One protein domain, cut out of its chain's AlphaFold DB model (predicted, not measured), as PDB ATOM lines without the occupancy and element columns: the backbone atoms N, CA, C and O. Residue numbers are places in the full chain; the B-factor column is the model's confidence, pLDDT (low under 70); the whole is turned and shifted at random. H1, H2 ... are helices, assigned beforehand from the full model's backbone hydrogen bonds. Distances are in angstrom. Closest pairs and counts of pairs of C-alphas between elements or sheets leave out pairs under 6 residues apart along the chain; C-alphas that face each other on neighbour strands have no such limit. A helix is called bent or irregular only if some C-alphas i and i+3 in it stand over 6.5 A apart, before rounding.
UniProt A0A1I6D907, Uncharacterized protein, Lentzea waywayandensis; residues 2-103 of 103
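What this domain is: This is residues 2 to 103 of the 103 residues of an uncharacterized protein of Lentzea waywayandensis (UniProt A0A1I6D907). A long helical hairpin makes a rod: the longest helix, H2, runs its length, and the shorter H1 packs along part of it, running back the opposite way. Residues 90 to 103, of which 90 to 101 belong to H2, stick out beyond the hairpin at one end. The printed part has 102 residues, H1 then H2 and no named strand, all helix and extended, with a radius of gyration of the C-alphas of 24.3 A and spans of 90 by 15 by 15 A.

Where its parts are: Find C-alpha 39 at (244.949, 164.907, 153.143); from there H2, residues 39 to 101, runs 77.3 A to C-alpha 101 at (195.746, 220.179, 175.628). H2 is irregular, with C-alphas 41 and 44 9.1 A apart, and has a kink of 135 degrees near residue 46. H1, residues 2 to 34, begins at C-alpha 2 at (208.228, 204.602, 182.205) and is 48.0 A long.

How they stand to each other: Look at Val 16 and Ala 75, whose C-alphas, 5.0 A apart, are the closest of H1 and H2. The two helices touch, H2 with residues 57 to 85 alone, at a shallow tilt of 18 degrees, opposite ways. In H1 every O i to N i+4 pair is within hydrogen-bond range; in H2, 52 of 59 are.

The domain as a whole: The C-alphas farthest apart, those of Gln 44 and Arg 103, are 89.8 A apart. The printed part has no cut, and the link from H1 to H2 is tight. Look for pLDDT under 70 at residues 2 to 5, 36 to 42, 45 to 46 and 102 to 103.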
ATOM      1  N   ALA A   2     207.209 204.399 183.249       60.88
ATOM      2  CA  ALA A   2     208.228 204.602 182.205       60.88
ATOM      3  C   ALA A   2     209.615 204.043 182.591       60.88
ATOM      4  O   ALA A   2     210.239 203.327 181.822       60.88
ATOM      5  N   GLU A   3     210.042 204.265 183.834       65.44
ATOM      6  CA  GLU A   3     211.390 203.898 184.302       65.44
ATOM      7  C   GLU A   3     211.672 202.383 184.276       65.44
ATOM      8  O   GLU A   3     212.774 201.950 183.964       65.44
ATOM      9  N   SER A   4     210.663 201.542 184.521       63.84
ATOM     10  CA  SER A   4     210.800 200.083 184.400       63.84
ATOM     11  C   SER A   4     210.916 199.605 182.952       63.84
ATOM     12  O   SER A   4     211.492 198.552 182.707       63.84
ATOM     13  N   TYR A   5     210.344 200.346 182.006       69.56
ATOM     14  CA  TYR A   5     210.306 199.981 180.593       69.56
ATOM     15  C   TYR A   5     211.606 200.393 179.891       69.56
ATOM     16  O   TYR A   5     212.203 199.583 179.186       69.56
ATOM     17  N   GLU A   6     212.123 201.581 180.217       75.19
ATOM     18  CA  GLU A   6     213.442 202.066 179.794       75.19
ATOM     19  C   GLU A   6     214.577 201.119 180.227       75.19
ATOM     20  O   GLU A   6     215.467 200.779 179.446       75.19
ATOM     21  N   VAL A   7     214.523 200.609 181.462       77.69
ATOM     22  CA  VAL A   7     215.498 199.621 181.957       77.69
ATOM     23  C   VAL A   7     215.415 198.309 181.162       77.69
ATOM     24  O   VAL A   7     216.443 197.688 180.878       77.69
ATOM     25  N   VAL A   8     214.210 197.887 180.764       85.25
ATOM     26  CA  VAL A   8     214.001 196.667 179.970       85.25
ATOM     27  C   VAL A   8     214.504 196.847 178.537       85.25
ATOM     28  O   VAL A   8     215.236 195.983 178.057       85.25
ATOM     29  N   THR A   9     214.201 197.956 177.858       85.62
ATOM     30  CA  THR A   9     214.689 198.216 176.488       85.62
ATOM     31  C   THR A   9     216.211 198.360 176.441       85.62
ATOM     32  O   THR A   9     216.859 197.799 175.549       85.62
ATOM     33  N   ALA A  10     216.818 198.998 177.448       83.94
ATOM     34  CA  ALA A  10     218.271 199.060 177.601       83.94
ATOM     35  C   ALA A  10     218.891 197.666 177.818       83.94
ATOM     36  O   ALA A  10     219.902 197.325 177.195       83.94
ATOM     37  N   SER A  11     218.270 196.831 178.658       86.44
ATOM     38  CA  SER A  11     218.716 195.455 178.907       86.44
ATOM     39  C   SER A  11     218.624 194.581 177.651       86.44
ATOM     40  O   SER A  11     219.590 193.901 177.302       86.44
ATOM     41  N   LEU A  12     217.511 194.663 176.914       85.62
ATOM     42  CA  LEU A  12     217.317 193.953 175.648       85.62
ATOM     43  C   LEU A  12     218.345 194.381 174.596       85.62
ATOM     44  O   LEU A  12     218.950 193.535 173.941       85.62
ATOM     45  N   THR A  13     218.612 195.683 174.488       87.31
ATOM     46  CA  THR A  13     219.638 196.223 173.584       87.31
ATOM     47  C   THR A  13     221.035 195.716 173.943       87.31
ATOM     48  O   THR A  13     221.811 195.352 173.059       87.31
ATOM     49  N   SER A  14     221.360 195.650 175.237       90.19
ATOM     50  CA  SER A  14     222.618 195.066 175.712       90.19
ATOM     51  C   SER A  14     222.727 193.588 175.326       90.19
ATOM     52  O   SER A  14     223.741 193.159 174.778       90.19
ATOM     53  N   HIS A  15     221.650 192.822 175.508       87.31
ATOM     54  CA  HIS A  15     221.632 191.404 175.169       87.31
ATOM     55  C   HIS A  15     221.794 191.157 173.661       87.31
ATOM     56  O   HIS A  15     222.562 190.286 173.257       87.31
ATOM     57  N   VAL A  16     221.155 191.976 172.819       90.19
ATOM     58  CA  VAL A  16     221.347 191.961 171.358       90.19
ATOM     59  C   VAL A  16     222.815 192.150 170.980       90.19
ATOM     60  O   VAL A  16     223.293 191.470 170.069       90.19
ATOM     61  N   ARG A  17     223.538 193.053 171.657       90.38
ATOM     62  CA  ARG A  17     224.977 193.245 171.419       90.38
ATOM     63  C   ARG A  17     225.754 191.981 171.757       90.38
ATOM     64  O   ARG A  17     226.450 191.479 170.888       90.38
ATOM     65  N   THR A  18     225.524 191.394 172.931       92.38
ATOM     66  CA  THR A  18     226.176 190.134 173.326       92.38
ATOM     67  C   THR A  18     225.918 188.996 172.333       92.38
ATOM     68  O   THR A  18     226.840 188.263 171.991       92.38
ATOM     69  N   LEU A  19     224.684 188.847 171.835       89.69
ATOM     70  CA  LEU A  19     224.362 187.833 170.822       89.69
ATOM     71  C   LEU A  19     225.073 188.099 169.490       89.69
ATOM     72  O   LEU A  19     225.508 187.161 168.824       89.69
ATOM     73  N   THR A  20     225.203 189.372 169.113       88.81
ATOM     74  CA  THR A  20     225.920 189.778 167.898       88.81
ATOM     75  C   THR A  20     227.418 189.495 168.032       88.81
ATOM     76  O   THR A  20     228.010 188.931 167.115       88.81
ATOM     77  N   ASP A  21     228.010 189.815 169.184       92.19
ATOM     78  CA  ASP A  21     229.423 189.563 169.474       92.19
ATOM     79  C   ASP A  21     229.722 188.056 169.441       92.19
ATOM     80  O   ASP A  21     230.635 187.618 168.741       92.19
ATOM     81  N   LEU A  22     228.881 187.246 170.097       90.81
ATOM     82  CA  LEU A  22     229.014 185.788 170.097       90.81
ATOM     83  C   LEU A  22     228.874 185.196 168.686       90.81
ATOM     84  O   LEU A  22     229.624 184.295 168.316       90.81
ATOM     85  N   SER A  23     227.943 185.712 167.878       90.69
ATOM     86  CA  SER A  23     227.816 185.317 166.470       90.69
ATOM     87  C   SER A  23     229.101 185.622 165.681       90.69
ATOM     88  O   SER A  23     229.591 184.775 164.931       90.69
ATOM     89  N   GLY A  24     229.714 186.788 165.911       88.31
ATOM     90  CA  GLY A  24     230.996 187.164 165.306       88.31
ATOM     91  C   GLY A  24     232.166 186.264 165.727       88.31
ATOM     92  O   GLY A  24     232.988 185.871 164.890       88.31
ATOM     93  N   GLU A  25     232.227 185.877 167.002       92.00
ATOM     94  CA  GLU A  25     233.213 184.912 167.506       92.00
ATOM     95  C   GLU A  25     233.045 183.537 166.842       92.00
ATOM     96  O   GLU A  25     234.025 182.950 166.373       92.00
ATOM     97  N   LEU A  26     231.807 183.049 166.715       86.94
ATOM     98  CA  LEU A  26     231.513 181.796 166.013       86.94
ATOM     99  C   LEU A  26     231.851 181.880 164.519       86.94
ATOM    100  O   LEU A  26     232.386 180.919 163.966       86.94
ATOM    101  N   GLY A  27     231.609 183.020 163.867       87.56
ATOM    102  CA  GLY A  27     232.016 183.256 162.478       87.56
ATOM    103  C   GLY A  27     233.537 183.216 162.294       87.56
ATOM    104  O   GLY A  27     234.047 182.632 161.331       87.56
ATOM    105  N   THR A  28     234.281 183.758 163.260       89.19
ATOM    106  CA  THR A  28     235.749 183.676 163.291       89.19
ATOM    107  C   THR A  28     236.213 182.230 163.480       89.19
ATOM    108  O   THR A  28     237.086 181.759 162.746       89.19
ATOM    109  N   ALA A  29     235.591 181.493 164.404       84.06
ATOM    110  CA  ALA A  29     235.875 180.079 164.631       84.06
ATOM    111  C   ALA A  29     235.573 179.221 163.390       84.06
ATOM    112  O   ALA A  29     236.380 178.366 163.024       84.06
ATOM    113  N   LEU A  30     234.462 179.480 162.694       84.81
ATOM    114  CA  LEU A  30     234.105 178.805 161.445       84.81
ATOM    115  C   LEU A  30     235.127 179.092 160.336       84.81
ATOM    116  O   LEU A  30     235.541 178.179 159.621       84.81
ATOM    117  N   THR A  31     235.580 180.342 160.220       84.19
ATOM    118  CA  THR A  31     236.625 180.732 159.261       84.19
ATOM    119  C   THR A  31     237.926 179.979 159.539       84.19
ATOM    120  O   THR A  31     238.517 179.409 158.621       84.19
ATOM    121  N   ALA A  32     238.334 179.891 160.808       82.19
ATOM    122  CA  ALA A  32     239.503 179.117 161.216       82.19
ATOM    123  C   ALA A  32     239.331 177.611 160.941       82.19
ATOM    124  O   ALA A  32     240.245 176.970 160.428       82.19
ATOM    125  N   ALA A  33     238.146 177.056 161.209       72.12
ATOM    126  CA  ALA A  33     237.819 175.651 160.958       72.12
ATOM    127  C   ALA A  33     237.729 175.295 159.463       72.12
ATOM    128  O   ALA A  33     237.795 174.120 159.105       72.12
ATOM    129  N   THR A  34     237.564 176.288 158.584       70.69
ATOM    130  CA  THR A  34     237.518 176.097 157.125       70.69
ATOM    131  C   THR A  34     238.917 175.918 156.527       70.69
ATOM    132  O   THR A  34     239.054 175.343 155.443       70.69
ATOM    133  N   VAL A  35     239.971 176.337 157.243       70.00
ATOM    134  CA  VAL A  35     241.366 176.091 156.854       70.00
ATOM    135  C   VAL A  35     241.637 174.592 156.946       70.00
ATOM    136  O   VAL A  35     241.949 174.031 157.994       70.00
ATOM    137  N   THR A  36     241.459 173.921 155.817       63.19
ATOM    138  CA  THR A  36     241.541 172.473 155.714       63.19
ATOM    139  C   THR A  36     243.000 172.056 155.612       63.19
ATOM    140  O   THR A  36     243.730 172.467 154.710       63.19
ATOM    141  N   VAL A  37     243.424 171.184 156.523       59.50
ATOM    142  CA  VAL A  37     244.660 170.419 156.372       59.50
ATOM    143  C   VAL A  37     244.414 169.411 155.246       59.50
ATOM    144  O   VAL A  37     243.685 168.435 155.422       59.50
ATOM    145  N   THR A  38     244.959 169.669 154.054       58.50
ATOM    146  CA  THR A  38     244.825 168.766 152.900       58.50
ATOM    147  C   THR A  38     245.334 167.370 153.263       58.50
ATOM    148  O   THR A  38     246.339 167.249 153.960       58.50
ATOM    149  N   GLY A  39     244.673 166.310 152.779       56.12
ATOM    150  CA  GLY A  39     244.949 164.907 153.143       56.12
ATOM    151  C   GLY A  39     246.412 164.453 153.011       56.12
ATOM    152  O   GLY A  39     246.815 163.468 153.630       56.12
ATOM    153  N   ASP A  40     247.221 165.187 152.251       59.84
ATOM    154  CA  ASP A  40     248.658 164.968 152.079       59.84
ATOM    155  C   ASP A  40     249.491 165.353 153.310       59.84
ATOM    156  O   ASP A  40     250.541 164.759 153.551       59.84
ATOM    157  N   ALA A  41     248.994 166.264 154.149       61.53
ATOM    158  CA  ALA A  41     249.638 166.656 155.400       61.53
ATOM    159  C   ALA A  41     249.521 165.586 156.503       61.53
ATOM    160  O   ALA A  41     250.279 165.610 157.469       61.53
ATOM    161  N   TYR A  42     248.626 164.602 156.342       62.38
ATOM    162  CA  TYR A  42     248.471 163.473 157.269       62.38
ATOM    163  C   TYR A  42     249.391 162.279 156.950       62.38
ATOM    164  O   TYR A  42     249.400 161.284 157.683       62.38
ATOM    165  N   GLY A  43     250.170 162.351 155.862       71.00
ATOM    166  CA  GLY A  43     251.045 161.268 155.415       71.00
ATOM    167  C   GLY A  43     250.296 159.980 155.030       71.00
ATOM    168  O   GLY A  43     249.075 159.856 155.142       71.00
ATOM    169  N   GLN A  44     251.036 158.969 154.566       71.62
ATOM    170  CA  GLN A  44     250.455 157.723 154.038       71.62
ATOM    171  C   GLN A  44     249.637 156.942 155.090       71.62
ATOM    172  O   GLN A  44     248.635 156.313 154.755       71.62
ATOM    173  N   ALA A  45     250.020 157.032 156.370       68.12
ATOM    174  CA  ALA A  45     249.343 156.365 157.485       68.12
ATOM    175  C   ALA A  45     248.051 157.072 157.943       68.12
ATOM    176  O   ALA A  45     247.141 156.412 158.453       68.12
ATOM    177  N   GLY A  46     247.955 158.394 157.764       68.38
ATOM    178  CA  GLY A  46     246.804 159.193 158.185       68.38
ATOM    179  C   GLY A  46     245.692 159.301 157.137       68.38
ATOM    180  O   GLY A  46     244.546 159.566 157.498       68.38
ATOM    181  N   ARG A  47     245.962 158.987 155.859       70.38
ATOM    182  CA  ARG A  47     244.964 159.009 154.762       70.38
ATOM    183  C   ARG A  47     243.696 158.195 155.040       70.38
ATOM    184  O   ARG A  47     242.608 158.610 154.659       70.38
ATOM    185  N   ARG A  48     243.817 157.062 155.738       71.75
ATOM    186  CA  ARG A  48     242.670 156.210 156.118       71.75
ATOM    187  C   ARG A  48     241.726 156.869 157.129       71.75
ATOM    188  O   ARG A  48     240.548 156.537 157.158       71.75
ATOM    189  N   PHE A  49     242.236 157.805 157.929       74.25
ATOM    190  CA  PHE A  49     241.450 158.581 158.889       74.25
ATOM    191  C   PHE A  49     241.043 159.946 158.333       74.25
ATOM    192  O   PHE A  49     240.072 160.517 158.815       74.25
ATOM    193  N   ALA A  50     241.724 160.439 157.293       76.62
ATOM    194  CA  ALA A  50     241.454 161.738 156.681       76.62
ATOM    195  C   ALA A  50     239.992 161.897 156.239       76.62
ATOM    196  O   ALA A  50     239.417 162.960 156.437       76.62
ATOM    197  N   LYS A  51     239.365 160.836 155.711       77.19
ATOM    198  CA  LYS A  51     237.939 160.870 155.354       77.19
ATOM    199  C   LYS A  51     237.044 161.065 156.586       77.19
ATOM    200  O   LYS A  51     236.247 161.989 156.607       77.19
ATOM    201  N   ALA A  52     237.218 160.241 157.620       79.19
ATOM    202  CA  ALA A  52     236.419 160.335 158.845       79.19
ATOM    203  C   ALA A  52     236.632 161.673 159.577       79.19
ATOM    204  O   ALA A  52     235.687 162.248 160.104       79.19
ATOM    205  N   LEU A  53     237.863 162.194 159.574       77.75
ATOM    206  CA  LEU A  53     238.182 163.520 160.107       77.75
ATOM    207  C   LEU A  53     237.530 164.636 159.281       77.75
ATOM    208  O   LEU A  53     237.042 165.600 159.861       77.75
ATOM    209  N   GLY A  54     237.486 164.489 157.954       79.31
ATOM    210  CA  GLY A  54     236.767 165.395 157.060       79.31
ATOM    211  C   GLY A  54     235.268 165.426 157.352       79.31
ATOM    212  O   GLY A  54     234.719 166.511 157.509       79.31
ATOM    213  N   ASP A  55     234.642 164.258 157.519       81.38
ATOM    214  CA  ASP A  55     233.208 164.139 157.825       81.38
ATOM    215  C   ASP A  55     232.857 164.783 159.188       81.38
ATOM    216  O   ASP A  55     231.845 165.477 159.332       81.38
ATOM    217  N   VAL A  56     233.716 164.605 160.200       81.88
ATOM    218  CA  VAL A  56     233.560 165.260 161.512       81.88
ATOM    219  C   VAL A  56     233.758 166.773 161.401       81.88
ATOM    220  O   VAL A  56     232.983 167.536 161.978       81.88
ATOM    221  N   ALA A  57     234.763 167.220 160.645       80.50
ATOM    222  CA  ALA A  57     235.020 168.639 160.431       80.50
ATOM    223  C   ALA A  57     233.844 169.324 159.719       80.50
ATOM    224  O   ALA A  57     233.411 170.386 160.165       80.50
ATOM    225  N   SER A  58     233.272 168.703 158.683       83.31
ATOM    226  CA  SER A  58     232.097 169.243 157.990       83.31
ATOM    227  C   SER A  58     230.877 169.318 158.908       83.31
ATOM    228  O   SER A  58     230.220 170.353 158.961       83.31
ATOM    229  N   SER A  59     230.619 168.282 159.715       85.38
ATOM    230  CA  SER A  59     229.515 168.310 160.685       85.38
ATOM    231  C   SER A  59     229.688 169.414 161.738       85.38
ATOM    232  O   SER A  59     228.708 170.047 162.140       85.38
ATOM    233  N   GLY A  60     230.925 169.669 162.175       83.88
ATOM    234  CA  GLY A  60     231.246 170.781 163.069       83.88
ATOM    235  C   GLY A  60     230.996 172.142 162.416       83.88
ATOM    236  O   GLY A  60     230.363 173.005 163.021       83.88
ATOM    237  N   GLN A  61     231.423 172.320 161.164       87.81
ATOM    238  CA  GLN A  61     231.187 173.545 160.392       87.81
ATOM    239  C   GLN A  61     229.689 173.821 160.185       87.81
ATOM    240  O   GLN A  61     229.248 174.959 160.344       87.81
ATOM    241  N   ASP A  62     228.893 172.792 159.892       89.25
ATOM    242  CA  ASP A  62     227.440 172.923 159.727       89.25
ATOM    243  C   ASP A  62     226.740 173.295 161.039       89.25
ATOM    244  O   ASP A  62     225.831 174.132 161.058       89.25
ATOM    245  N   THR A  63     227.206 172.733 162.157       88.69
ATOM    246  CA  THR A  63     226.705 173.080 163.492       88.69
ATOM    247  C   THR A  63     227.013 174.538 163.831       88.69
ATOM    248  O   THR A  63     226.125 175.262 164.284       88.69
ATOM    249  N   LEU A  64     228.242 174.999 163.567       87.94
ATOM    250  CA  LEU A  64     228.634 176.396 163.776       87.94
ATOM    251  C   LEU A  64     227.797 177.352 162.918       87.94
ATOM    252  O   LEU A  64     227.330 178.366 163.427       87.94
ATOM    253  N   ARG A  65     227.545 177.008 161.649       90.50
ATOM    254  CA  ARG A  65     226.691 177.808 160.757       90.50
ATOM    255  C   ARG A  65     225.263 177.919 161.290       90.50
ATOM    256  O   ARG A  65     224.729 179.018 161.385       90.50
ATOM    257  N   THR A  66     224.687 176.799 161.719       92.94
ATOM    258  CA  THR A  66     223.337 176.769 162.307       92.94
ATOM    259  C   THR A  66     223.262 177.609 163.587       92.94
ATOM    260  O   THR A  66     222.277 178.305 163.821       92.94
ATOM    261  N   ALA A  67     224.305 177.570 164.421       87.44
ATOM    262  CA  ALA A  67     224.374 178.370 165.639       87.44
ATOM    263  C   ALA A  67     224.440 179.878 165.340       87.44
ATOM    264  O   ALA A  67     223.717 180.647 165.970       87.44
ATOM    265  N   ILE A  68     225.246 180.292 164.354       90.62
ATOM    266  CA  ILE A  68     225.322 181.682 163.869       90.62
ATOM    267  C   ILE A  68     223.938 182.160 163.412       90.62
ATOM    268  O   ILE A  68     223.435 183.160 163.919       90.62
ATOM    269  N   GLU A  69     223.273 181.402 162.534       92.25
ATOM    270  CA  GLU A  69     221.937 181.742 162.023       92.25
ATOM    271  C   GLU A  69     220.897 181.873 163.149       92.25
ATOM    272  O   GLU A  69     220.066 182.786 163.152       92.25
ATOM    273  N   ALA A  70     220.942 180.977 164.141       92.75
ATOM    274  CA  ALA A  70     220.039 181.021 165.285       92.75
ATOM    275  C   ALA A  70     220.272 182.260 166.167       92.75
ATOM    276  O   ALA A  70     219.302 182.897 166.592       92.75
ATOM    277  N   LEU A  71     221.535 182.621 166.422       88.81
ATOM    278  CA  LEU A  71     221.894 183.811 167.199       88.81
ATOM    279  C   LEU A  71     221.486 185.098 166.481       88.81
ATOM    280  O   LEU A  71     220.915 185.989 167.108       88.81
ATOM    281  N   GLU A  72     221.710 185.183 165.171       90.00
ATOM    282  CA  GLU A  72     221.290 186.330 164.364       90.00
ATOM    283  C   GLU A  72     219.769 186.491 164.362       90.00
ATOM    284  O   GLU A  72     219.258 187.598 164.557       90.00
ATOM    285  N   LYS A  73     219.028 185.386 164.222       92.75
ATOM    286  CA  LYS A  73     217.563 185.397 164.289       92.75
ATOM    287  C   LYS A  73     217.054 185.837 165.661       92.75
ATOM    288  O   LYS A  73     216.103 186.615 165.736       92.75
ATOM    289  N   ALA A  74     217.677 185.364 166.740       90.06
ATOM    290  CA  ALA A  74     217.339 185.795 168.093       90.06
ATOM    291  C   ALA A  74     217.624 187.293 168.287       90.06
ATOM    292  O   ALA A  74     216.767 188.024 168.781       90.06
ATOM    293  N   ALA A  75     218.784 187.774 167.831       87.81
ATOM    294  CA  ALA A  75     219.141 189.187 167.891       87.81
ATOM    295  C   ALA A  75     218.157 190.068 167.100       87.81
ATOM    296  O   ALA A  75     217.775 191.131 167.584       87.81
ATOM    297  N   ALA A  76     217.712 189.626 165.919       90.31
ATOM    298  CA  ALA A  76     216.701 190.327 165.129       90.31
ATOM    299  C   ALA A  76     215.359 190.426 165.875       90.31
ATOM    300  O   ALA A  76     214.852 191.527 166.066       90.31
ATOM    301  N   ALA A  77     214.846 189.309 166.400       91.50
ATOM    302  CA  ALA A  77     213.581 189.291 167.139       91.50
ATOM    303  C   ALA A  77     213.602 190.196 168.388       91.50
ATOM    304  O   ALA A  77     212.606 190.838 168.732       91.50
ATOM    305  N   LEU A  78     214.747 190.272 169.069       90.50
ATOM    306  CA  LEU A  78     214.926 191.173 170.202       90.50
ATOM    307  C   LEU A  78     214.937 192.648 169.779       90.50
ATOM    308  O   LEU A  78     214.325 193.465 170.466       90.50
ATOM    309  N   ARG A  79     215.577 192.997 168.654       89.88
ATOM    310  CA  ARG A  79     215.523 194.364 168.100       89.88
ATOM    311  C   ARG A  79     214.092 194.758 167.747       89.88
ATOM    312  O   ARG A  79     213.657 195.831 168.150       89.88
ATOM    313  N   ASP A  80     213.350 193.866 167.094       92.25
ATOM    314  CA  ASP A  80     211.945 194.100 166.744       92.25
ATOM    315  C   ASP A  80     211.094 194.356 167.997       92.25
ATOM    316  O   ASP A  80     210.249 195.251 168.019       92.25
ATOM    317  N   THR A  81     211.361 193.613 169.076       89.75
ATOM    318  CA  THR A  81     210.684 193.791 170.370       89.75
ATOM    319  C   THR A  81     210.990 195.158 170.989       89.75
ATOM    320  O   THR A  81     210.078 195.826 171.468       89.75
ATOM    321  N   VAL A  82     212.254 195.599 170.960       89.81
ATOM    322  CA  VAL A  82     212.642 196.935 171.448       89.81
ATOM    323  C   VAL A  82     211.929 198.026 170.650       89.81
ATOM    324  O   VAL A  82     211.316 198.905 171.248       89.81
ATOM    325  N   THR A  83     211.920 197.930 169.318       90.31
ATOM    326  CA  THR A  83     211.222 198.896 168.458       90.31
ATOM    327  C   THR A  83     209.719 198.939 168.740       90.31
ATOM    328  O   THR A  83     209.136 200.020 168.790       90.31
ATOM    329  N   ALA A  84     209.079 197.789 168.969       89.56
ATOM    330  CA  ALA A  84     207.662 197.743 169.327       89.56
ATOM    331  C   ALA A  84     207.377 198.455 170.663       89.56
ATOM    332  O   ALA A  84     206.387 199.179 170.782       89.56
ATOM    333  N   TYR A  85     208.260 198.289 171.651       87.75
ATOM    334  CA  TYR A  85     208.155 198.971 172.940       87.75
ATOM    335  C   TYR A  85     208.339 200.486 172.828       87.75
ATOM    336  O   TYR A  85     207.523 201.231 173.370       87.75
ATOM    337  N   GLU A  86     209.330 200.951 172.070       88.44
ATOM    338  CA  GLU A  86     209.553 202.384 171.831       88.44
ATOM    339  C   GLU A  86     208.351 203.040 171.127       88.44
ATOM    340  O   GLU A  86     207.882 204.102 171.543       88.44
ATOM    341  N   GLN A  87     207.783 202.375 170.115       89.12
ATOM    342  CA  GLN A  87     206.581 202.853 169.422       89.12
ATOM    343  C   GLN A  87     205.368 202.940 170.356       89.12
ATOM    344  O   GLN A  87     204.579 203.886 170.278       89.12
ATOM    345  N   GLN A  88     205.204 201.962 171.251       88.12
ATOM    346  CA  GLN A  88     204.112 201.962 172.218       88.12
ATOM    347  C   GLN A  88     204.252 203.108 173.228       88.12
ATOM    348  O   GLN A  88     203.258 203.763 173.551       88.12
ATOM    349  N   GLU A  89     205.469 203.391 173.695       86.62
ATOM    350  CA  GLU A  89     205.734 204.536 174.569       86.62
ATOM    351  C   GLU A  89     205.432 205.870 173.889       86.62
ATOM    352  O   GLU A  89     204.790 206.736 174.489       86.62
ATOM    353  N   GLU A  90     205.859 206.040 172.639       87.88
ATOM    354  CA  GLU A  90     205.607 207.263 171.880       87.88
ATOM    355  C   GLU A  90     204.106 207.482 171.654       87.88
ATOM    356  O   GLU A  90     203.596 208.583 171.882       87.88
ATOM    357  N   ALA A  91     203.367 206.422 171.310       89.00
ATOM    358  CA  ALA A  91     201.918 206.479 171.146       89.00
ATOM    359  C   ALA A  91     201.197 206.873 172.448       89.00
ATOM    360  O   ALA A  91     200.298 207.719 172.432       89.00
ATOM    361  N   VAL A  92     201.607 206.303 173.588       87.88
ATOM    362  CA  VAL A  92     201.051 206.653 174.906       87.88
ATOM    363  C   VAL A  92     201.386 208.100 175.270       87.88
ATOM    364  O   VAL A  92     200.507 208.835 175.727       87.88
ATOM    365  N   ARG A  93     202.626 208.542 175.030       87.06
ATOM    366  CA  ARG A  93     203.066 209.919 175.290       87.06
ATOM    367  C   ARG A  93     202.270 210.926 174.458       87.06
ATOM    368  O   ARG A  93     201.763 211.892 175.021       87.06
ATOM    369  N   ALA A  94     202.099 210.670 173.163       89.44
ATOM    370  CA  ALA A  94     201.319 211.519 172.261       89.44
ATOM    371  C   ALA A  94     199.824 211.571 172.634       89.44
ATOM    372  O   ALA A  94     199.166 212.600 172.471       89.44
ATOM    373  N   GLY A  95     199.269 210.468 173.147       89.69
ATOM    374  CA  GLY A  95     197.907 210.438 173.684       89.69
ATOM    375  C   GLY A  95     197.754 211.299 174.941       89.69
ATOM    376  O   GLY A  95     196.798 212.064 175.049       89.69
ATOM    377  N   LEU A  96     198.718 211.219 175.862       87.12
ATOM    378  CA  LEU A  96     198.734 212.015 177.094       87.12
ATOM    379  C   LEU A  96     198.845 213.518 176.821       87.12
ATOM    380  O   LEU A  96     198.110 214.285 177.439       87.12
ATOM    381  N   THR A  97     199.706 213.945 175.892       88.88
ATOM    382  CA  THR A  97     199.816 215.368 175.522       88.88
ATOM    383  C   THR A  97     198.514 215.893 174.926       88.88
ATOM    384  O   THR A  97     198.057 216.958 175.316       88.88
ATOM    385  N   ARG A  98     197.849 215.107 174.067       85.25
ATOM    386  CA  ARG A  98     196.562 215.491 173.468       85.25
ATOM    387  C   ARG A  98     195.455 215.668 174.513       85.25
ATOM    388  O   ARG A  98     194.698 216.623 174.431       85.25
ATOM    389  N   ILE A  99     195.379 214.778 175.504       84.81
ATOM    390  CA  ILE A  99     194.410 214.894 176.609       84.81
ATOM    391  C   ILE A  99     194.735 216.100 177.504       84.81
ATOM    392  O   ILE A  99     193.827 216.718 178.056       84.81
ATOM    393  N   GLY A 100     196.020 216.425 177.670       77.94
ATOM    394  CA  GLY A 100     196.469 217.603 178.410       77.94
ATOM    395  C   GLY A 100     196.084 218.925 177.741       77.94
ATOM    396  O   GLY A 100     195.723 219.854 178.450       77.94
ATOM    397  N   ASP A 101     196.102 218.983 176.407       74.19
ATOM    398  CA  ASP A 101     195.746 220.179 175.628       74.19
ATOM    399  C   ASP A 101     194.224 220.444 175.562       74.19
ATOM    400  O   ASP A 101     193.802 221.549 175.223       74.19
ATOM    401  N   GLU A 102     193.385 219.453 175.883       68.31
ATOM    402  CA  GLU A 102     191.913 219.553 175.867       68.31
ATOM    403  C   GLU A 102     191.292 219.936 177.233       68.31
ATOM    404  O   GLU A 102     190.063 219.987 177.353       68.31
ATOM    405  N   ARG A 103     192.103 220.208 178.268       51.59
ATOM    406  CA  ARG A 103     191.650 220.648 179.607       51.59
ATOM    407  C   ARG A 103     192.107 222.062 179.935       51.59
ATOM    408  O   ARG A 103     191.316 222.753 180.615       51.59
TER     409      ARG A 103